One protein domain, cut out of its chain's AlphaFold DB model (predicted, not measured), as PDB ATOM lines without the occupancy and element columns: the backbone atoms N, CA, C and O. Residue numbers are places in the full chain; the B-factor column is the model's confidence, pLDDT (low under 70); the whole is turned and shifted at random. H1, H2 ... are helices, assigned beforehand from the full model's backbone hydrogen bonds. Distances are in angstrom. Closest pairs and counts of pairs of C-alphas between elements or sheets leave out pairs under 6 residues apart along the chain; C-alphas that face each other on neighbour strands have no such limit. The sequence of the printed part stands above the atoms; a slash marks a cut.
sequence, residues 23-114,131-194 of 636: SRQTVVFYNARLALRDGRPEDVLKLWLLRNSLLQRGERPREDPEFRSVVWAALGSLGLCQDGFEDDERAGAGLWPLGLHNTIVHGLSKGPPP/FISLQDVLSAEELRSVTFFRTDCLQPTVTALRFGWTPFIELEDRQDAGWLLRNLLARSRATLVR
ATOM      1  N   SER A  23      12.125  28.556  65.067       85.88
ATOM      2  CA  SER A  23      12.981  29.539  64.398       85.88
ATOM      3  C   SER A  23      12.162  30.754  63.936       85.88
ATOM      4  O   SER A  23      10.975  30.627  63.621       85.88
ATOM      5  N   ARG A  24      12.772  31.945  63.845       89.06
ATOM      6  CA  ARG A  24      12.046  33.137  63.366       89.06
ATOM      7  C   ARG A  24      11.520  32.936  61.945       89.06
ATOM      8  O   ARG A  24      10.413  33.374  61.655       89.06
ATOM      9  N   GLN A  25      12.271  32.227  61.098       89.88
ATOM     10  CA  GLN A  25      11.838  31.821  59.757       89.88
ATOM     11  C   GLN A  25      10.536  31.002  59.797       89.88
ATOM     12  O   GLN A  25       9.585  31.315  59.082       89.88
ATOM     13  N   THR A  26      10.454  30.021  60.699       89.56
ATOM     14  CA  THR A  26       9.257  29.191  60.903       89.56
ATOM     15  C   THR A  26       8.056  30.039  61.346       89.56
ATOM     16  O   THR A  26       6.952  29.882  60.826       89.56
ATOM     17  N   VAL A  27       8.258  30.998  62.260       91.19
ATOM     18  CA  VAL A  27       7.195  31.923  62.707       91.19
ATOM     19  C   VAL A  27       6.700  32.812  61.560       91.19
ATOM     20  O   VAL A  27       5.494  32.998  61.404       91.19
ATOM     21  N   VAL A  28       7.610  33.342  60.736       93.56
ATOM     22  CA  VAL A  28       7.260  34.159  59.561       93.56
ATOM     23  C   VAL A  28       6.410  33.357  58.573       93.56
ATOM     24  O   VAL A  28       5.380  33.857  58.117       93.56
ATOM     25  N   PHE A  29       6.784  32.106  58.301       93.12
ATOM     26  CA  PHE A  29       6.012  31.208  57.442       93.12
ATOM     27  C   PHE A  29       4.592  30.954  57.977       93.12
ATOM     28  O   PHE A  29       3.615  31.117  57.241       93.12
ATOM     29  N   TYR A  30       4.442  30.603  59.259       92.00
ATOM     30  CA  TYR A  30       3.117  30.362  59.843       92.00
ATOM     31  C   TYR A  30       2.244  31.617  59.847       92.00
ATOM     32  O   TYR A  30       1.066  31.546  59.493       92.00
ATOM     33  N   ASN A  31       2.823  32.780  60.154       94.75
ATOM     34  CA  ASN A  31       2.110  34.052  60.074       94.75
ATOM     35  C   ASN A  31       1.653  34.366  58.646       94.75
ATOM     36  O   ASN A  31       0.564  34.901  58.470       94.75
ATOM     37  N   ALA A  32       2.435  33.993  57.628       95.44
ATOM     38  CA  ALA A  32       2.044  34.189  56.237       95.44
ATOM     39  C   ALA A  32       0.852  33.301  55.859       95.44
ATOM     40  O   ALA A  32      -0.082  33.761  55.206       95.44
ATOM     41  N   ARG A  33       0.819  32.048  56.329       93.88
ATOM     42  CA  ARG A  33      -0.348  31.170  56.137       93.88
ATOM     43  C   ARG A  33      -1.605  31.727  56.801       93.88
ATOM     44  O   ARG A  33      -2.665  31.725  56.181       93.88
ATOM     45  N   LEU A  34      -1.482  32.206  58.038       93.38
ATOM     46  CA  LEU A  34      -2.590  32.827  58.767       93.38
ATOM     47  C   LEU A  34      -3.075  34.092  58.057       93.38
ATOM     48  O   LEU A  34      -4.271  34.237  57.838       93.38
ATOM     49  N   ALA A  35      -2.158  34.955  57.617       94.50
ATOM     50  CA  ALA A  35      -2.495  36.156  56.864       94.50
ATOM     51  C   ALA A  35      -3.273  35.829  55.582       94.50
ATOM     52  O   ALA A  35      -4.300  36.452  55.319       94.50
ATOM     53  N   LEU A  36      -2.838  34.820  54.822       93.88
ATOM     54  CA  LEU A  36      -3.552  34.390  53.621       93.88
ATOM     55  C   LEU A  36      -4.951  33.844  53.950       93.88
ATOM     56  O   LEU A  36      -5.912  34.197  53.272       93.88
ATOM     57  N   ARG A  37      -5.076  33.034  55.010       91.31
ATOM     58  CA  ARG A  37      -6.369  32.515  55.490       91.31
ATOM     59  C   ARG A  37      -7.323  33.631  55.920       91.31
ATOM     60  O   ARG A  37      -8.518  33.542  55.669       91.31
ATOM     61  N   ASP A  38      -6.792  34.687  56.529       91.56
ATOM     62  CA  ASP A  38      -7.553  35.851  56.991       91.56
ATOM     63  C   ASP A  38      -7.859  36.857  55.858       91.56
ATOM     64  O   ASP A  38      -8.305  37.971  56.129       91.56
ATOM     65  N   GLY A  39      -7.584  36.512  54.594       91.44
ATOM     66  CA  GLY A  39      -7.851  37.384  53.447       91.44
ATOM     67  C   GLY A  39      -6.896  38.576  53.330       91.44
ATOM     68  O   GLY A  39      -7.260  39.600  52.755       91.44
ATOM     69  N   ARG A  40      -5.672  38.460  53.858       94.06
ATOM     70  CA  ARG A  40      -4.627  39.500  53.825       94.06
ATOM     71  C   ARG A  40      -3.419  39.059  52.981       94.06
ATOM     72  O   ARG A  40      -2.324  38.875  53.513       94.06
ATOM     73  N   PRO A  41      -3.575  38.882  51.654       94.38
ATOM     74  CA  PRO A  41      -2.496  38.404  50.786       94.38
ATOM     75  C   PRO A  41      -1.315  39.385  50.666       94.38
ATOM     76  O   PRO A  41      -0.198  38.952  50.412       94.38
ATOM     77  N   GLU A  42      -1.500  40.688  50.897       94.12
ATOM     78  CA  GLU A  42      -0.380  41.649  50.908       94.12
ATOM     79  C   GLU A  42       0.591  41.405  52.072       94.12
ATOM     80  O   GLU A  42       1.808  41.532  51.915       94.12
ATOM     81  N   ASP A  43       0.063  41.011  53.233       95.69
ATOM     82  CA  ASP A  43       0.871  40.695  54.412       95.69
ATOM     83  C   ASP A  43       1.760  39.468  54.149       95.69
ATOM     84  O   ASP A  43       2.889  39.415  54.634       95.69
ATOM     85  N   VAL A  44       1.315  38.522  53.309       96.50
ATOM     86  CA  VAL A  44       2.131  37.382  52.851       96.50
ATOM     87  C   VAL A  44       3.383  37.864  52.127       96.50
ATOM     88  O   VAL A  44       4.482  37.390  52.415       96.50
ATOM     89  N   LEU A  45       3.234  38.819  51.205       95.88
ATOM     90  CA  LEU A  45       4.352  39.345  50.420       95.88
ATOM     91  C   LEU A  45       5.332  40.124  51.305       95.88
ATOM     92  O   LEU A  45       6.547  39.974  51.168       95.88
ATOM     93  N   LYS A  46       4.825  40.887  52.280       95.50
ATOM     94  CA  LYS A  46       5.666  41.538  53.301       95.50
ATOM     95  C   LYS A  46       6.429  40.508  54.135       95.50
ATOM     96  O   LYS A  46       7.626  40.657  54.368       95.50
ATOM     97  N   LEU A  47       5.771  39.433  54.558       96.00
ATOM     98  CA  LEU A  47       6.408  38.361  55.323       96.00
ATOM     99  C   LEU A  47       7.458  37.605  54.492       96.00
ATOM    100  O   LEU A  47       8.503  37.240  55.027       96.00
ATOM    101  N   TRP A  48       7.250  37.447  53.185       95.69
ATOM    102  CA  TRP A  48       8.262  36.898  52.279       95.69
ATOM    103  C   TRP A  48       9.516  37.787  52.199       95.69
ATOM    104  O   TRP A  48      10.641  37.309  52.351       95.69
ATOM    105  N   LEU A  49       9.338  39.104  52.064       94.94
ATOM    106  CA  LEU A  49      10.444  40.073  52.061       94.94
ATOM    107  C   LEU A  49      11.176  40.127  53.417       94.94
ATOM    108  O   LEU A  49      12.405  40.259  53.478       94.94
ATOM    109  N   LEU A  50      10.449  39.951  54.524       94.38
ATOM    110  CA  LEU A  50      11.053  39.782  55.846       94.38
ATOM    111  C   LEU A  50      11.915  38.511  55.909       94.38
ATOM    112  O   LEU A  50      13.034  38.557  56.424       94.38
ATOM    113  N   ARG A  51      11.439  37.400  55.336       94.00
ATOM    114  CA  ARG A  51      12.200  36.146  55.228       94.00
ATOM    115  C   ARG A  51      13.501  36.320  54.444       94.00
ATOM    116  O   ARG A  51      14.516  35.761  54.861       94.00
ATOM    117  N   ASN A  52      13.528  37.131  53.384       93.50
ATOM    118  CA  ASN A  52      14.774  37.441  52.662       93.50
ATOM    119  C   ASN A  52      15.806  38.126  53.567       93.50
ATOM    120  O   ASN A  52      16.983  37.766  53.561       93.50
ATOM    121  N   SER A  53      15.348  39.055  54.409       91.25
ATOM    122  CA  SER A  53      16.199  39.750  55.384       91.25
ATOM    123  C   SER A  53      16.768  38.797  56.442       91.25
ATOM    124  O   SER A  53      17.924  38.927  56.843       91.25
ATOM    125  N   LEU A  54      15.973  37.819  56.891       90.62
ATOM    126  CA  LEU A  54      16.423  36.776  57.820       90.62
ATOM    127  C   LEU A  54      17.415  35.809  57.156       90.62
ATOM    128  O   LEU A  54      18.423  35.453  57.767       90.62
ATOM    129  N   LEU A  55      17.184  35.446  55.889       90.25
ATOM    130  CA  LEU A  55      18.103  34.601  55.124       90.25
ATOM    131  C   LEU A  55      19.473  35.271  54.966       90.25
ATOM    132  O   LEU A  55      20.495  34.623  55.179       90.25
ATOM    133  N   GLN A  56      19.506  36.571  54.652       90.88
ATOM    134  CA  GLN A  56      20.759  37.323  54.524       90.88
ATOM    135  C   GLN A  56      21.565  37.341  55.834       90.88
ATOM    136  O   GLN A  56      22.793  37.357  55.812       90.88
ATOM    137  N   ARG A  57      20.882  37.286  56.983       87.62
ATOM    138  CA  ARG A  57      21.500  37.190  58.318       87.62
ATOM    139  C   ARG A  57      21.969  35.774  58.677       87.62
ATOM    140  O   ARG A  57      22.456  35.566  59.783       87.62
ATOM    141  N   GLY A  58      21.839  34.813  57.762       86.44
ATOM    142  CA  GLY A  58      22.280  33.430  57.935       86.44
ATOM    143  C   GLY A  58      21.226  32.485  58.518       86.44
ATOM    144  O   GLY A  58      21.533  31.311  58.733       86.44
ATOM    145  N   GLU A  59      19.990  32.941  58.756       86.69
ATOM    146  CA  GLU A  59      18.909  32.071  59.236       86.69
ATOM    147  C   GLU A  59      18.353  31.223  58.079       86.69
ATOM    148  O   GLU A  59      17.729  31.746  57.152       86.69
ATOM    149  N   ARG A  60      18.563  29.901  58.128       81.75
ATOM    150  CA  ARG A  60      18.110  28.972  57.079       81.75
ATOM    151  C   ARG A  60      16.613  28.647  57.228       81.75
ATOM    152  O   ARG A  60      16.236  28.106  58.267       81.75
ATOM    153  N   PRO A  61      15.772  28.909  56.214       80.38
ATOM    154  CA  PRO A  61      14.360  28.542  56.248       80.38
ATOM    155  C   PRO A  61      14.194  27.032  56.039       80.38
ATOM    156  O   PRO A  61      14.693  26.484  55.055       80.38
ATOM    157  N   ARG A  62      13.504  26.352  56.966       84.12
ATOM    158  CA  ARG A  62      13.171  24.920  56.834       84.12
ATOM    159  C   ARG A  62      11.977  24.725  55.889       84.12
ATOM    160  O   ARG A  62      11.964  23.779  55.114       84.12
ATOM    161  N   GLU A  63      11.025  25.652  55.925       87.69
ATOM    162  CA  GLU A  63       9.727  25.614  55.238       87.69
ATOM    163  C   GLU A  63       9.721  26.435  53.934       87.69
ATOM    164  O   GLU A  63       8.670  26.857  53.453       87.69
ATOM    165  N   ASP A  64      10.899  26.724  53.369       87.00
ATOM    166  CA  ASP A  64      11.031  27.572  52.176       87.00
ATOM    167  C   ASP A  64      10.218  27.082  50.969       87.00
ATOM    168  O   ASP A  64       9.536  27.903  50.345       87.00
ATOM    169  N   PRO A  65      10.235  25.775  50.632       88.06
ATOM    170  CA  PRO A  65       9.444  25.260  49.521       88.06
ATOM    171  C   PRO A  65       7.940  25.456  49.736       88.06
ATOM    172  O   PRO A  65       7.234  25.869  48.819       88.06
ATOM    173  N   GLU A  66       7.440  25.216  50.949       89.38
ATOM    174  CA  GLU A  66       6.040  25.453  51.303       89.38
ATOM    175  C   GLU A  66       5.682  26.942  51.312       89.38
ATOM    176  O   GLU A  66       4.568  27.304  50.924       89.38
ATOM    177  N   PHE A  67       6.597  27.818  51.733       93.62
ATOM    178  CA  PHE A  67       6.362  29.260  51.745       93.62
ATOM    179  C   PHE A  67       6.201  29.805  50.315       93.62
ATOM    180  O   PHE A  67       5.317  30.626  50.069       93.62
ATOM    181  N   ARG A  68       6.934  29.269  49.330       93.88
ATOM    182  CA  ARG A  68       6.727  29.622  47.910       93.88
ATOM    183  C   ARG A  68       5.305  29.344  47.437       93.88
ATOM    184  O   ARG A  68       4.739  30.178  46.737       93.88
ATOM    185  N   SER A  69       4.695  28.236  47.860       95.12
ATOM    186  CA  SER A  69       3.286  27.951  47.554       95.12
ATOM    187  C   SER A  69       2.349  29.027  48.117       95.12
ATOM    188  O   SER A  69       1.405  29.435  47.444       95.12
ATOM    189  N   VAL A  70       2.633  29.541  49.323       95.81
ATOM    190  CA  VAL A  70       1.855  30.635  49.937       95.81
ATOM    191  C   VAL A  70       2.003  31.935  49.150       95.81
ATOM    192  O   VAL A  70       1.012  32.630  48.925       95.81
ATOM    193  N   VAL A  71       3.210  32.237  48.674       96.12
ATOM    194  CA  VAL A  71       3.464  33.413  47.835       96.12
ATOM    195  C   VAL A  71       2.775  33.292  46.477       96.12
ATOM    196  O   VAL A  71       2.111  34.238  46.063       96.12
ATOM    197  N   TRP A  72       2.840  32.131  45.815       95.88
ATOM    198  CA  TRP A  72       2.119  31.888  44.558       95.88
ATOM    199  C   TRP A  72       0.608  32.081  44.712       95.88
ATOM    200  O   TRP A  72      -0.022  32.712  43.860       95.88
ATOM    201  N   ALA A  73       0.032  31.599  45.815       95.81
ATOM    202  CA  ALA A  73      -1.379  31.809  46.116       95.81
ATOM    203  C   ALA A  73      -1.715  33.294  46.352       95.81
ATOM    204  O   ALA A  73      -2.705  33.789  45.812       95.81
ATOM    205  N   ALA A  74      -0.876  34.025  47.094       96.31
ATOM    206  CA  ALA A  74      -1.064  35.454  47.347       96.31
ATOM    207  C   ALA A  74      -0.941  36.306  46.072       96.31
ATOM    208  O   ALA A  74      -1.797  37.153  45.815       96.31
ATOM    209  N   LEU A  75       0.077  36.050  45.241       95.06
ATOM    210  CA  LEU A  75       0.266  36.730  43.956       95.06
ATOM    211  C   LEU A  75      -0.916  36.483  43.019       95.06
ATOM    212  O   LEU A  75      -1.438  37.431  42.434       95.06
ATOM    213  N   GLY A  76      -1.372  35.229  42.939       93.19
ATOM    214  CA  GLY A  76      -2.560  34.854  42.179       93.19
ATOM    215  C   GLY A  76      -3.822  35.557  42.673       93.19
ATOM    216  O   GLY A  76      -4.571  36.078  41.859       93.19
ATOM    217  N   SER A  77      -4.036  35.632  43.990       91.81
ATOM    218  CA  SER A  77      -5.194  36.316  44.587       91.81
ATOM    219  C   SER A  77      -5.197  37.829  44.353       91.81
ATOM    220  O   SER A  77      -6.264  38.440  44.313       91.81
ATOM    221  N   LEU A  78      -4.020  38.450  44.250       91.19
ATOM    222  CA  LEU A  78      -3.879  39.887  44.006       91.19
ATOM    223  C   LEU A  78      -3.837  40.230  42.506       91.19
ATOM    224  O   LEU A  78      -4.050  41.386  42.131       91.19
ATOM    225  N   GLY A  79      -3.583  39.241  41.645       90.50
ATOM    226  CA  GLY A  79      -3.360  39.438  40.213       90.50
ATOM    227  C   GLY A  79      -2.079  40.219  39.914       90.50
ATOM    228  O   GLY A  79      -2.073  41.057  39.009       90.50
ATOM    229  N   LEU A  80      -1.029  39.995  40.709       91.19
ATOM    230  CA  LEU A  80       0.278  40.645  40.562       91.19
ATOM    231  C   LEU A  80       1.200  39.832  39.653       91.19
ATOM    232  O   LEU A  80       1.123  38.609  39.627       91.19
ATOM    233  N   CYS A  81       2.090  40.519  38.940       89.44
ATOM    234  CA  CYS A  81       3.095  39.906  38.075       89.44
ATOM    235  C   CYS A  81       4.039  38.977  38.868       89.44
ATOM    236  O   CYS A  81       4.395  39.279  40.009       89.44
ATOM    237  N   GLN A  82       4.436  37.847  38.268       90.56
ATOM    238  CA  GLN A  82       5.331  36.846  38.878       90.56
ATOM    239  C   GLN A  82       6.674  36.700  38.167       90.56
ATOM    240  O   GLN A  82       7.364  35.696  38.358       90.56
ATOM    241  N   ASP A  83       7.047  37.674  37.341       88.44
ATOM    242  CA  ASP A  83       8.306  37.634  36.606       88.44
ATOM    243  C   ASP A  83       9.491  37.427  37.568       88.44
ATOM    244  O   ASP A  83       9.645  38.117  38.579       88.44
ATOM    245  N   GLY A  84      10.324  36.430  37.263       83.81
ATOM    246  CA  GLY A  84      11.503  36.087  38.062       83.81
ATOM    247  C   GLY A  84      11.223  35.342  39.377       83.81
ATOM    248  O   GLY A  84      12.172  35.067  40.113       83.81
ATOM    249  N   PHE A  85       9.973  34.987  39.694       91.12
ATOM    250  CA  PHE A  85       9.671  34.157  40.863       91.12
ATOM    251  C   PHE A  85       9.774  32.658  40.535       91.12
ATOM    252  O   PHE A  85       9.255  32.194  39.521       91.12
ATOM    253  N   GLU A  86      10.461  31.896  41.389       89.19
ATOM    254  CA  GLU A  86      10.696  30.464  41.165       89.19
ATOM    255  C   GLU A  86       9.420  29.623  41.328       89.19
ATOM    256  O   GLU A  86       8.604  29.842  42.228       89.19
ATOM    257  N   ASP A  87       9.287  28.593  40.491       90.12
ATOM    258  CA  ASP A  87       8.238  27.581  40.580       90.12
ATOM    259  C   ASP A  87       8.308  26.829  41.927       90.12
ATOM    260  O   ASP A  87       9.384  26.578  42.480       90.12
ATOM    261  N   ASP A  88       7.158  26.386  42.436       90.94
ATOM    262  CA  ASP A  88       7.051  25.609  43.679       90.94
ATOM    263  C   ASP A  88       6.857  24.096  43.444       90.94
ATOM    264  O   ASP A  88       6.395  23.379  44.332       90.94
ATOM    265  N   GLU A  89       7.222  23.584  42.258       84.19
ATOM    266  CA  GLU A  89       7.099  22.151  41.922       84.19
ATOM    267  C   GLU A  89       8.014  21.262  42.776       84.19
ATOM    268  O   GLU A  89       7.700  20.103  43.050       84.19
ATOM    269  N   ARG A  90       9.176  21.783  43.185       79.81
ATOM    270  CA  ARG A  90      10.151  21.039  43.990       79.81
ATOM    271  C   ARG A  90       9.864  21.278  45.470       79.81
ATOM    272  O   ARG A  90      10.065  22.383  45.958       79.81
ATOM    273  N   ALA A  91       9.414  20.235  46.171       80.00
ATOM    274  CA  ALA A  91       9.106  20.201  47.610       80.00
ATOM    275  C   ALA A  91       7.933  21.089  48.102       80.00
ATOM    276  O   ALA A  91       7.407  20.835  49.190       80.00
ATOM    277  N   GLY A  92       7.456  22.048  47.302       87.56
ATOM    278  CA  GLY A  92       6.223  22.801  47.553       87.56
ATOM    279  C   GLY A  92       4.945  21.994  47.280       87.56
ATOM    280  O   GLY A  92       4.952  20.763  47.232       87.56
ATOM    281  N   ALA A  93       3.816  22.691  47.143       91.75
ATOM    282  CA  ALA A  93       2.522  22.094  46.801       91.75
ATOM    283  C   ALA A  93       2.226  22.076  45.286       91.75
ATOM    284  O   ALA A  93       1.243  21.450  44.890       91.75
ATOM    285  N   GLY A  94       3.059  22.720  44.456       93.69
ATOM    286  CA  GLY A  94       2.870  22.811  43.004       93.69
ATOM    287  C   GLY A  94       1.765  23.789  42.586       93.69
ATOM    288  O   GLY A  94       1.067  23.542  41.605       93.69
ATOM    289  N   LEU A  95       1.553  24.869  43.345       94.50
ATOM    290  CA  LEU A  95       0.501  25.860  43.101       94.50
ATOM    291  C   LEU A  95       0.825  26.871  42.003       94.50
ATOM    292  O   LEU A  95      -0.086  27.580  41.569       94.50
ATOM    293  N   TRP A  96       2.071  26.960  41.541       94.81
ATOM    294  CA  TRP A  96       2.473  27.971  40.563       94.81
ATOM    295  C   TRP A  96       1.578  28.046  39.308       94.81
ATOM    296  O   TRP A  96       1.257  29.171  38.910       94.81
ATOM    297  N   PRO A  97       1.067  26.939  38.704       96.12
ATOM    298  CA  PRO A  97       0.215  27.062  37.525       96.12
ATOM    299  C   PRO A  97      -1.151  27.658  37.878       96.12
ATOM    300  O   PRO A  97      -1.735  28.366  37.062       96.12
ATOM    301  N   LEU A  98      -1.658  27.408  39.096       96.00
ATOM    302  CA  LEU A  98      -2.908  27.993  39.596       96.00
ATOM    303  C   LEU A  98      -2.741  29.477  39.943       96.00
ATOM    304  O   LEU A  98      -3.620  30.281  39.636       96.00
ATOM    305  N   GLY A  99      -1.605  29.858  40.535       94.69
ATOM    306  CA  GLY A  99      -1.278  31.261  40.798       94.69
ATOM    307  C   GLY A  99      -1.180  32.080  39.505       94.69
ATOM    308  O   GLY A  99      -1.784  33.153  39.396       94.69
ATOM    309  N   LEU A 100      -0.504  31.534  38.488       95.12
ATOM    310  CA  LEU A 100      -0.417  32.154  37.163       95.12
ATOM    311  C   LEU A 100      -1.780  32.195  36.453       95.12
ATOM    312  O   LEU A 100      -2.149  33.234  35.907       95.12
ATOM    313  N   HIS A 101      -2.566  31.112  36.522       95.12
ATOM    314  CA  HIS A 101      -3.945  31.074  36.021       95.12
ATOM    315  C   HIS A 101      -4.784  32.226  36.591       95.12
ATOM    316  O   HIS A 101      -5.371  33.000  35.835       95.12
ATOM    317  N   ASN A 102      -4.804  32.388  37.917       94.75
ATOM    318  CA  ASN A 102      -5.587  33.443  38.564       94.75
ATOM    319  C   ASN A 102      -5.122  34.843  38.165       94.75
ATOM    320  O   ASN A 102      -5.938  35.747  38.013       94.75
ATOM    321  N   THR A 103      -3.825  35.013  37.934       91.94
ATOM    322  CA  THR A 103      -3.252  36.297  37.519       91.94
ATOM    323  C   THR A 103      -3.690  36.695  36.126       91.94
ATOM    324  O   THR A 103      -4.102  37.837  35.927       91.94
ATOM    325  N   ILE A 104      -3.688  35.745  35.188       91.56
ATOM    326  CA  ILE A 104      -4.231  35.959  33.843       91.56
ATOM    327  C   ILE A 104      -5.721  36.300  33.940       91.56
ATOM    328  O   ILE A 104      -6.152  37.299  33.373       91.56
ATOM    329  N   VAL A 105      -6.503  35.542  34.717       91.19
ATOM    330  CA  VAL A 105      -7.940  35.810  34.900       91.19
ATOM    331  C   VAL A 105      -8.200  37.207  35.478       91.19
ATOM    332  O   VAL A 105      -9.049  37.939  34.968       91.19
ATOM    333  N   HIS A 106      -7.454  37.621  36.504       88.38
ATOM    334  CA  HIS A 106      -7.546  38.983  37.034       88.38
ATOM    335  C   HIS A 106      -7.143  40.033  35.995       88.38
ATOM    336  O   HIS A 106      -7.797  41.076  35.919       88.38
ATOM    337  N   GLY A 107      -6.134  39.721  35.178       83.06
ATOM    338  CA  GLY A 107      -5.734  40.437  33.968       83.06
ATOM    339  C   GLY A 107      -6.902  40.769  33.051       83.06
ATOM    340  O   GLY A 107      -7.117  41.934  32.743       83.06
ATOM    341  N   LEU A 108      -7.690  39.754  32.697       81.69
ATOM    342  CA  LEU A 108      -8.840  39.871  31.794       81.69
ATOM    343  C   LEU A 108     -10.016  40.649  32.403       81.69
ATOM    344  O   LEU A 108     -10.813  41.243  31.684       81.69
ATOM    345  N   SER A 109     -10.159  40.614  33.731       72.31
ATOM    346  CA  SER A 109     -11.311  41.193  34.442       72.31
ATOM    347  C   SER A 109     -11.173  42.679  34.795       72.31
ATOM    348  O   SER A 109     -12.170  43.336  35.093       72.31
ATOM    349  N   LYS A 110      -9.949  43.215  34.819       65.50
ATOM    350  CA  LYS A 110      -9.646  44.580  35.269       65.50
ATOM    351  C   LYS A 110      -8.962  45.345  34.139       65.50
ATOM    352  O   LYS A 110      -8.134  44.773  33.444       65.50
ATOM    353  N   GLY A 111      -9.266  46.641  34.008       58.75
ATOM    354  CA  GLY A 111      -8.635  47.534  33.026       58.75
ATOM    355  C   GLY A 111      -7.097  47.577  33.108       58.75
ATOM    356  O   GLY A 111      -6.513  46.975  34.025       58.75
ATOM    357  N   PRO A 112      -6.443  48.281  32.159       60.19
ATOM    358  CA  PRO A 112      -4.987  48.315  32.044       60.19
ATOM    359  C   PRO A 112      -4.336  48.723  33.373       60.19
ATOM    360  O   PRO A 112      -4.947  49.471  34.150       60.19
ATOM    361  N   PRO A 113      -3.129  48.211  33.677       62.72
ATOM    362  CA  PRO A 113      -2.428  48.587  34.894       62.72
ATOM    363  C   PRO A 113      -2.267  50.116  34.954       62.72
ATOM    364  O   PRO A 113      -2.205  50.773  33.910       62.72
ATOM    365  N   PRO A 114      -2.236  50.708  36.161       60.72
ATOM    366  CA  PRO A 114      -2.008  52.140  36.293       60.72
ATOM    367  C   PRO A 114      -0.707  52.522  35.580       60.72
ATOM    368  O   PRO A 114       0.289  51.802  35.667       60.72
ATOM    369  N   PHE A 131      11.399  50.746  42.775       78.25
ATOM    370  CA  PHE A 131      10.771  49.455  42.529       78.25
ATOM    371  C   PHE A 131      11.542  48.357  43.253       78.25
ATOM    372  O   PHE A 131      12.763  48.442  43.412       78.25
ATOM    373  N   ILE A 132      10.802  47.351  43.701       83.81
ATOM    374  CA  ILE A 132      11.346  46.205  44.416       83.81
ATOM    375  C   ILE A 132      10.947  44.913  43.711       83.81
ATOM    376  O   ILE A 132       9.878  44.826  43.105       83.81
ATOM    377  N   SER A 133      11.797  43.905  43.828       86.56
ATOM    378  CA  SER A 133      11.499  42.518  43.482       86.56
ATOM    379  C   SER A 133      11.202  41.707  44.743       86.56
ATOM    380  O   SER A 133      11.687  42.017  45.829       86.56
ATOM    381  N   LEU A 134      10.470  40.595  44.609       89.69
ATOM    382  CA  LEU A 134      10.317  39.610  45.692       89.69
ATOM    383  C   LEU A 134      11.635  38.924  46.087       89.69
ATOM    384  O   LEU A 134      11.667  38.188  47.073       89.69
ATOM    385  N   GLN A 135      12.708  39.139  45.327       88.75
ATOM    386  CA  GLN A 135      14.058  38.682  45.660       88.75
ATOM    387  C   GLN A 135      14.848  39.705  46.494       88.75
ATOM    388  O   GLN A 135      15.901  39.367  47.034       88.75
ATOM    389  N   ASP A 136      14.348  40.936  46.630       90.81
ATOM    390  CA  ASP A 136      15.072  41.999  47.320       90.81
ATOM    391  C   ASP A 136      15.075  41.807  48.841       90.81
ATOM    392  O   ASP A 136      14.193  41.178  49.440       90.81
ATOM    393  N   VAL A 137      16.080  42.412  49.475       91.19
ATOM    394  CA  VAL A 137      16.150  42.594  50.925       91.19
ATOM    395  C   VAL A 137      15.816  44.046  51.246       91.19
ATOM    396  O   VAL A 137      16.423  44.962  50.689       91.19
ATOM    397  N   LEU A 138      14.852  44.250  52.144       90.06
ATOM    398  CA  LEU A 138      14.362  45.574  52.524       90.06
ATOM    399  C   LEU A 138      14.797  45.957  53.938       90.06
ATOM    400  O   LEU A 138      14.879  45.121  54.841       90.06
ATOM    401  N   SER A 139      15.015  47.250  54.151       87.81
ATOM    402  CA  SER A 139      15.122  47.824  55.489       87.81
ATOM    403  C   SER A 139      13.784  47.750  56.241       87.81
ATOM    404  O   SER A 139      12.712  47.576  55.658       87.81
ATOM    405  N   ALA A 140      13.825  47.914  57.566       86.50
ATOM    406  CA  ALA A 140      12.614  47.893  58.391       86.50
ATOM    407  C   ALA A 140      11.638  49.037  58.056       86.50
ATOM    408  O   ALA A 140      10.433  48.880  58.249       86.50
ATOM    409  N   GLU A 141      12.144  50.175  57.574       85.31
ATOM    410  CA  GLU A 141      11.318  51.300  57.136       85.31
ATOM    411  C   GLU A 141      10.665  51.004  55.781       85.31
ATOM    412  O   GLU A 141       9.441  51.083  55.683       85.31
ATOM    413  N   GLU A 142      11.442  50.538  54.794       86.44
ATOM    414  CA  GLU A 142      10.922  50.126  53.481       86.44
ATOM    415  C   GLU A 142       9.839  49.048  53.615       86.44
ATOM    416  O   GLU A 142       8.784  49.152  52.994       86.44
ATOM    417  N   LEU A 143      10.053  48.045  54.475       88.31
ATOM    418  CA  LEU A 143       9.088  46.965  54.686       88.31
ATOM    419  C   LEU A 143       7.761  47.454  55.295       88.31
ATOM    420  O   LEU A 143       6.708  46.879  55.021       88.31
ATOM    421  N   ARG A 144       7.783  48.511  56.117       86.50
ATOM    422  CA  ARG A 144       6.564  49.100  56.702       86.50
ATOM    423  C   ARG A 144       5.774  49.921  55.689       86.50
ATOM    424  O   ARG A 144       4.553  49.988  55.804       86.50
ATOM    425  N   SER A 145       6.453  50.538  54.723       85.94
ATOM    426  CA  SER A 145       5.843  51.416  53.720       85.94
ATOM    427  C   SER A 145       5.621  50.766  52.353       85.94
ATOM    428  O   SER A 145       5.110  51.434  51.459       85.94
ATOM    429  N   VAL A 146       6.023  49.505  52.162       88.00
ATOM    430  CA  VAL A 146       5.901  48.815  50.871       88.00
ATOM    431  C   VAL A 146       4.439  48.658  50.454       88.00
ATOM    432  O   VAL A 146       3.584  48.238  51.242       88.00
ATOM    433  N   THR A 147       4.176  48.966  49.188       85.88
ATOM    434  CA  THR A 147       2.891  48.778  48.518       85.88
ATOM    435  C   THR A 147       3.090  47.931  47.266       85.88
ATOM    436  O   THR A 147       4.153  47.954  46.646       85.88
ATOM    437  N   PHE A 148       2.063  47.167  46.899       87.88
ATOM    438  CA  PHE A 148       2.084  46.298  45.726       87.88
ATOM    439  C   PHE A 148       1.048  46.781  44.716       87.88
ATOM    440  O   PHE A 148      -0.073  47.129  45.081       87.88
ATOM    441  N   PHE A 149       1.419  46.813  43.443       81.19
ATOM    442  CA  PHE A 149       0.553  47.257  42.356       81.19
ATOM    443  C   PHE A 149       0.802  46.400  41.113       81.19
ATOM    444  O   PHE A 149       1.830  45.738  40.987       81.19
ATOM    445  N   ARG A 150      -0.175  46.379  40.206       81.38
ATOM    446  CA  ARG A 150      -0.127  45.563  38.988       81.38
ATOM    447  C   ARG A 150       0.822  46.174  37.961       81.38
ATOM    448  O   ARG A 150       0.814  47.387  37.767       81.38
ATOM    449  N   THR A 151       1.553  45.316  37.266       79.19
ATOM    450  CA  THR A 151       2.429  45.658  36.142       79.19
ATOM    451  C   THR A 151       2.200  44.680  34.997       79.19
ATOM    452  O   THR A 151       1.561  43.640  35.189       79.19
ATOM    453  N   ASP A 152       2.755  44.991  33.827       80.75
ATOM    454  CA  ASP A 152       2.849  44.027  32.733       80.75
ATOM    455  C   ASP A 152       3.644  42.789  33.180       80.75
ATOM    456  O   ASP A 152       4.511  42.866  34.058       80.75
ATOM    457  N   CYS A 153       3.288  41.635  32.618       85.06
ATOM    458  CA  CYS A 153       3.783  40.331  33.046       85.06
ATOM    459  C   CYS A 153       4.197  39.515  31.825       85.06
ATOM    460  O   CYS A 153       3.363  39.220  30.966       85.06
ATOM    461  N   LEU A 154       5.478  39.148  31.749       88.44
ATOM    462  CA  LEU A 154       6.011  38.308  30.674       88.44
ATOM    463  C   LEU A 154       5.859  36.813  30.981       88.44
ATOM    464  O   LEU A 154       5.908  35.988  30.064       88.44
ATOM    465  N   GLN A 155       5.630  36.454  32.246       89.38
ATOM    466  CA  GLN A 155       5.517  35.077  32.717       89.38
ATOM    467  C   GLN A 155       4.538  34.200  31.913       89.38
ATOM    468  O   GLN A 155       4.902  33.051  31.645       89.38
ATOM    469  N   PRO A 156       3.345  34.663  31.477       89.12
ATOM    470  CA  PRO A 156       2.451  33.875  30.623       89.12
ATOM    471  C   PRO A 156       3.125  33.431  29.316       89.12
ATOM    472  O   PRO A 156       3.127  32.242  28.990       89.12
ATOM    473  N   THR A 157       3.767  34.367  28.615       87.50
ATOM    474  CA  THR A 157       4.462  34.125  27.341       87.50
ATOM    475  C   THR A 157       5.697  33.253  27.539       87.50
ATOM    476  O   THR A 157       5.901  32.283  26.809       87.50
ATOM    477  N   VAL A 158       6.500  33.542  28.568       88.56
ATOM    478  CA  VAL A 158       7.684  32.742  28.921       88.56
ATOM    479  C   VAL A 158       7.288  31.303  29.254       88.56
ATOM    480  O   VAL A 158       7.943  30.361  28.809       88.56
ATOM    481  N   THR A 159       6.194  31.114  29.992       89.94
ATOM    482  CA  THR A 159       5.672  29.787  30.342       89.94
ATOM    483  C   THR A 159       5.211  29.034  29.099       89.94
ATOM    484  O   THR A 159       5.569  27.869  28.927       89.94
ATOM    485  N   ALA A 160       4.469  29.689  28.204       88.25
ATOM    486  CA  ALA A 160       4.029  29.073  26.959       88.25
ATOM    487  C   ALA A 160       5.211  28.600  26.102       88.25
ATOM    488  O   ALA A 160       5.242  27.442  25.686       88.25
ATOM    489  N   LEU A 161       6.232  29.448  25.940       88.06
ATOM    490  CA  LEU A 161       7.471  29.098  25.244       88.06
ATOM    491  C   LEU A 161       8.204  27.931  25.918       88.06
ATOM    492  O   LEU A 161       8.590  26.976  25.243       88.06
ATOM    493  N   ARG A 162       8.358  27.971  27.249       89.12
ATOM    494  CA  ARG A 162       9.047  26.934  28.037       89.12
ATOM    495  C   ARG A 162       8.443  25.546  27.833       89.12
ATOM    496  O   ARG A 162       9.182  24.563  27.816       89.12
ATOM    497  N   PHE A 163       7.122  25.456  27.703       88.50
ATOM    498  CA  PHE A 163       6.413  24.183  27.557       88.50
ATOM    499  C   PHE A 163       6.042  23.838  26.108       88.50
ATOM    500  O   PHE A 163       5.342  22.849  25.886       88.50
ATOM    501  N   GLY A 164       6.519  24.611  25.126       84.31
ATOM    502  CA  GLY A 164       6.207  24.391  23.711       84.31
ATOM    503  C   GLY A 164       4.721  24.561  23.387       84.31
ATOM    504  O   GLY A 164       4.217  23.947  22.449       84.31
ATOM    505  N   TRP A 165       4.003  25.351  24.187       86.12
ATOM    506  CA  TRP A 165       2.649  25.795  23.866       86.12
ATOM    507  C   TRP A 165       2.719  26.900  22.807       86.12
ATOM    508  O   TRP A 165       3.798  27.428  22.531       86.12
ATOM    509  N   THR A 166       1.587  27.233  22.182       74.38
ATOM    510  CA  THR A 166       1.527  28.216  21.091       74.38
ATOM    511  C   THR A 166       2.287  29.498  21.481       74.38
ATOM    512  O   THR A 166       1.957  30.098  22.499       74.38
ATOM    513  N   PRO A 167       3.332  29.907  20.739       57.22
ATOM    514  CA  PRO A 167       4.277  30.931  21.202       57.22
ATOM    515  C   PRO A 167       3.766  32.375  21.057       57.22
ATOM    516  O   PRO A 167       4.330  33.280  21.664       57.22
ATOM    517  N   PHE A 168       2.708  32.592  20.271       66.75
ATOM    518  CA  PHE A 168       2.094  33.898  20.019       66.75
ATOM    519  C   PHE A 168       0.710  33.954  20.672       66.75
ATOM    520  O   PHE A 168      -0.296  33.861  19.985       66.75
ATOM    521  N   ILE A 169       0.667  34.006  22.005       75.56
ATOM    522  CA  ILE A 169      -0.593  34.105  22.756       75.56
ATOM    523  C   ILE A 169      -0.951  35.575  22.917       75.56
ATOM    524  O   ILE A 169      -0.241  36.315  23.602       75.56
ATOM    525  N   GLU A 170      -2.080  35.977  22.344       82.94
ATOM    526  CA  GLU A 170      -2.691  37.269  22.636       82.94
ATOM    527  C   GLU A 170      -3.673  37.095  23.796       82.94
ATOM    528  O   GLU A 170      -4.747  36.526  23.640       82.94
ATOM    529  N   LEU A 171      -3.316  37.575  24.994       82.62
ATOM    530  CA  LEU A 171      -4.187  37.424  26.169       82.62
ATOM    531  C   LEU A 171      -5.524  38.168  26.017       82.62
ATOM    532  O   LEU A 171      -6.483  37.822  26.694       82.62
ATOM    533  N   GLU A 172      -5.614  39.159  25.129       80.69
ATOM    534  CA  GLU A 172      -6.878  39.828  24.800       80.69
ATOM    535  C   GLU A 172      -7.823  38.936  23.971       80.69
ATOM    536  O   GLU A 172      -9.046  39.087  24.057       80.69
ATOM    537  N   ASP A 173      -7.286  37.972  23.211       84.44
ATOM    538  CA  ASP A 173      -8.088  36.991  22.488       84.44
ATOM    539  C   ASP A 173      -8.562  35.881  23.439       84.44
ATOM    540  O   ASP A 173      -7.795  35.184  24.110       84.44
ATOM    541  N   ARG A 174      -9.885  35.690  23.497       84.19
ATOM    542  CA  ARG A 174     -10.509  34.728  24.419       84.19
ATOM    543  C   ARG A 174     -10.131  33.278  24.117       84.19
ATOM    544  O   ARG A 174     -10.167  32.460  25.038       84.19
ATOM    545  N   GLN A 175      -9.832  32.936  22.866       85.00
ATOM    546  CA  GLN A 175      -9.449  31.581  22.486       85.00
ATOM    547  C   GLN A 175      -8.005  31.297  22.902       85.00
ATOM    548  O   GLN A 175      -7.759  30.250  23.505       85.00
ATOM    549  N   ASP A 176      -7.085  32.228  22.660       87.06
ATOM    550  CA  ASP A 176      -5.680  32.098  23.056       87.06
ATOM    551  C   ASP A 176      -5.521  32.096  24.581       87.06
ATOM    552  O   ASP A 176      -4.879  31.202  25.147       87.06
ATOM    553  N   ALA A 177      -6.197  33.024  25.269       88.75
ATOM    554  CA  ALA A 177      -6.276  33.023  26.725       88.75
ATOM    555  C   ALA A 177      -6.894  31.715  27.247       88.75
ATOM    556  O   ALA A 177      -6.364  31.103  28.174       88.75
ATOM    557  N   GLY A 178      -7.981  31.239  26.628       90.25
ATOM    558  CA  GLY A 178      -8.623  29.972  26.982       90.25
ATOM    559  C   GLY A 178      -7.687  28.767  26.854       90.25
ATOM    560  O   GLY A 178      -7.609  27.949  27.772       90.25
ATOM    561  N   TRP A 179      -6.926  28.680  25.761       90.31
ATOM    562  CA  TRP A 179      -5.929  27.629  25.537       90.31
ATOM    563  C   TRP A 179      -4.820  27.649  26.589       90.31
ATOM    564  O   TRP A 179      -4.467  26.599  27.138       90.31
ATOM    565  N   LEU A 180      -4.295  28.836  26.904       92.38
ATOM    566  CA  LEU A 180      -3.259  28.984  27.921       92.38
ATOM    567  C   LEU A 180      -3.769  28.571  29.305       92.38
ATOM    568  O   LEU A 180      -3.124  27.766  29.975       92.38
ATOM    569  N   LEU A 181      -4.942  29.064  29.716       94.56
ATOM    570  CA  LEU A 181      -5.557  28.704  30.999       94.56
ATOM    571  C   LEU A 181      -5.792  27.191  31.091       94.56
ATOM    572  O   LEU A 181      -5.467  26.572  32.104       94.56
ATOM    573  N   ARG A 182      -6.277  26.572  30.011       94.19
ATOM    574  CA  ARG A 182      -6.515  25.126  29.939       94.19
ATOM    575  C   ARG A 182      -5.218  24.333  30.106       94.19
ATOM    576  O   ARG A 182      -5.188  23.345  30.841       94.19
ATOM    577  N   ASN A 183      -4.130  24.776  29.477       94.44
ATOM    578  CA  ASN A 183      -2.816  24.143  29.605       94.44
ATOM    579  C   ASN A 183      -2.191  24.340  30.994       94.44
ATOM    580  O   ASN A 183      -1.622  23.394  31.541       94.44
ATOM    581  N   LEU A 184      -2.362  25.515  31.611       95.19
ATOM    582  CA  LEU A 184      -1.948  25.765  32.996       95.19
ATOM    583  C   LEU A 184      -2.684  24.852  33.979       95.19
ATOM    584  O   LEU A 184      -2.060  24.275  34.868       95.19
ATOM    585  N   LEU A 185      -3.988  24.640  33.797       96.00
ATOM    586  CA  LEU A 185      -4.764  23.725  34.639       96.00
ATOM    587  C   LEU A 185      -4.385  22.258  34.402       96.00
ATOM    588  O   LEU A 185      -4.285  21.482  35.352       96.00
ATOM    589  N   ALA A 186      -4.095  21.871  33.156       94.19
ATOM    590  CA  ALA A 186      -3.558  20.545  32.858       94.19
ATOM    591  C   ALA A 186      -2.185  20.323  33.520       94.19
ATOM    592  O   ALA A 186      -1.931  19.245  34.066       94.19
ATOM    593  N   ARG A 187      -1.321  21.351  33.532       94.56
ATOM    594  CA  ARG A 187      -0.037  21.338  34.247       94.56
ATOM    595  C   ARG A 187      -0.239  21.266  35.756       94.56
ATOM    596  O   ARG A 187       0.429  20.464  36.404       94.56
ATOM    597  N   SER A 188      -1.186  22.027  36.298       94.50
ATOM    598  CA  SER A 188      -1.587  21.970  37.707       94.50
ATOM    599  C   SER A 188      -1.961  20.545  38.109       94.50
ATOM    600  O   SER A 188      -1.358  19.973  39.013       94.50
ATOM    601  N   ARG A 189      -2.828  19.873  37.342       92.12
ATOM    602  CA  ARG A 189      -3.200  18.473  37.609       92.12
ATOM    603  C   ARG A 189      -2.002  17.512  37.653       92.12
ATOM    604  O   ARG A 189      -2.058  16.504  38.353       92.12
ATOM    605  N   ALA A 190      -0.946  17.793  36.890       90.62
ATOM    606  CA  ALA A 190       0.265  16.973  36.845       90.62
ATOM    607  C   ALA A 190       1.282  17.299  37.954       90.62
ATOM    608  O   ALA A 190       2.130  16.462  38.250       90.62
ATOM    609  N   THR A 191       1.225  18.499  38.536       91.19
ATOM    610  CA  THR A 191       2.261  19.035  39.440       91.19
ATOM    611  C   THR A 191       1.789  19.200  40.880       91.19
ATOM    612  O   THR A 191       2.616  19.148  41.788       91.19
ATOM    613  N   LEU A 192       0.478  19.343  41.108       93.31
ATOM    614  CA  LEU A 192      -0.092  19.421  42.449       93.31
ATOM    615  C   LEU A 192       0.204  18.150  43.247       93.31
ATOM    616  O   LEU A 192      -0.104  17.027  42.831       93.31
ATOM    617  N   VAL A 193       0.735  18.336  44.453       91.88
ATOM    618  CA  VAL A 193       1.003  17.234  45.379       91.88
ATOM    619  C   VAL A 193      -0.316  16.775  46.001       91.88
ATOM    620  O   VAL A 193      -0.856  17.441  46.883       91.88
ATOM    621  N   ARG A 194      -0.836  15.617  45.568       88.38
ATOM    622  CA  ARG A 194      -2.149  15.081  45.996       88.38
ATOM    623  C   ARG A 194      -2.309  14.957  47.512       88.38
ATOM    624  O   ARG A 194      -3.400  15.139  48.032       88.38
TER     625      ARG A 194
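This is residues 23 to 114 and 131 to 194 of the 636 residues of an uncharacterized protein of Archangium violaceum Cb vi76 (UniProt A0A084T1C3). Two helices side by side, H3 and H4, make the middle; on one side H1 and H2 join H3 in an up-and-down bundle, each helix running against the one before it, and on the other side H7 packs on H4. The short H5 lies farthest out. The 156 printed residues, with seven named helices, H1 to H7, and no named strand, are all helix by class. The whole is compact, radius of gyration of the C-alphas 15.9 A, spanning 46 by 38 by 27 A.

Start at the longest helix, H7, residues 174 to 191: it touches H4, residues 96 to 109, opposite ways at a shallow tilt of 21 degrees, closest C-alphas Pro 97 and Leu 184, 5.2 A. H6, residues 155 to 162, only just touches H4, with 3 pairs of C-alphas within 8 A, closest Leu 100 and Pro 156, 7.3 A. Next, H4 touches H3, residues 64 to 78, the same way at 11 degrees, a shallow tilt; look at C-alphas Gly 76 and Gly 99, the closest, 4.1 A. H3 forms a hairpin with H2, residues 41 to 56, at a shallow tilt of 33 degrees, only just short of steep; the closest C-alphas are Pro 41 and Ala 74, 4.8 A. H2 forms another with H1, residues 24 to 37, closest C-alphas Ala 32 and Val 44, 4.7 A. H5, residues 140 to 145, only just touches H2, with 3 pairs of C-alphas within 8 A, closest Lys 46 and Leu 143, 6.6 A. H1 and H7 are apart. Every O i to N i+4 pair is within hydrogen-bond range in H1, H4, H5, H6 and H7; H2 has 11 of 12, H3 10 of 11.

Find C-alpha 174 at (-10.509, 34.728, 24.419); H7 runs 25.2 A to C-alpha 191 at (2.261, 19.035, 39.440). H1 begins at (12.046, 33.137, 63.366) and spans 20.0 A; H2 spans 23.6 A, H3 21.0 A, H4 20.1 A.

The C-alphas of Arg 57 and Gln 175, farthest apart, are 47.7 A apart. Residues 115 to 130 are not printed; C-alphas 114 and 131 are 14.5 A apart across the cut. The links H3 to H4 and H6 to H7 are long. Look for pLDDT under 70 at residues 110 to 114 and 167 to 168.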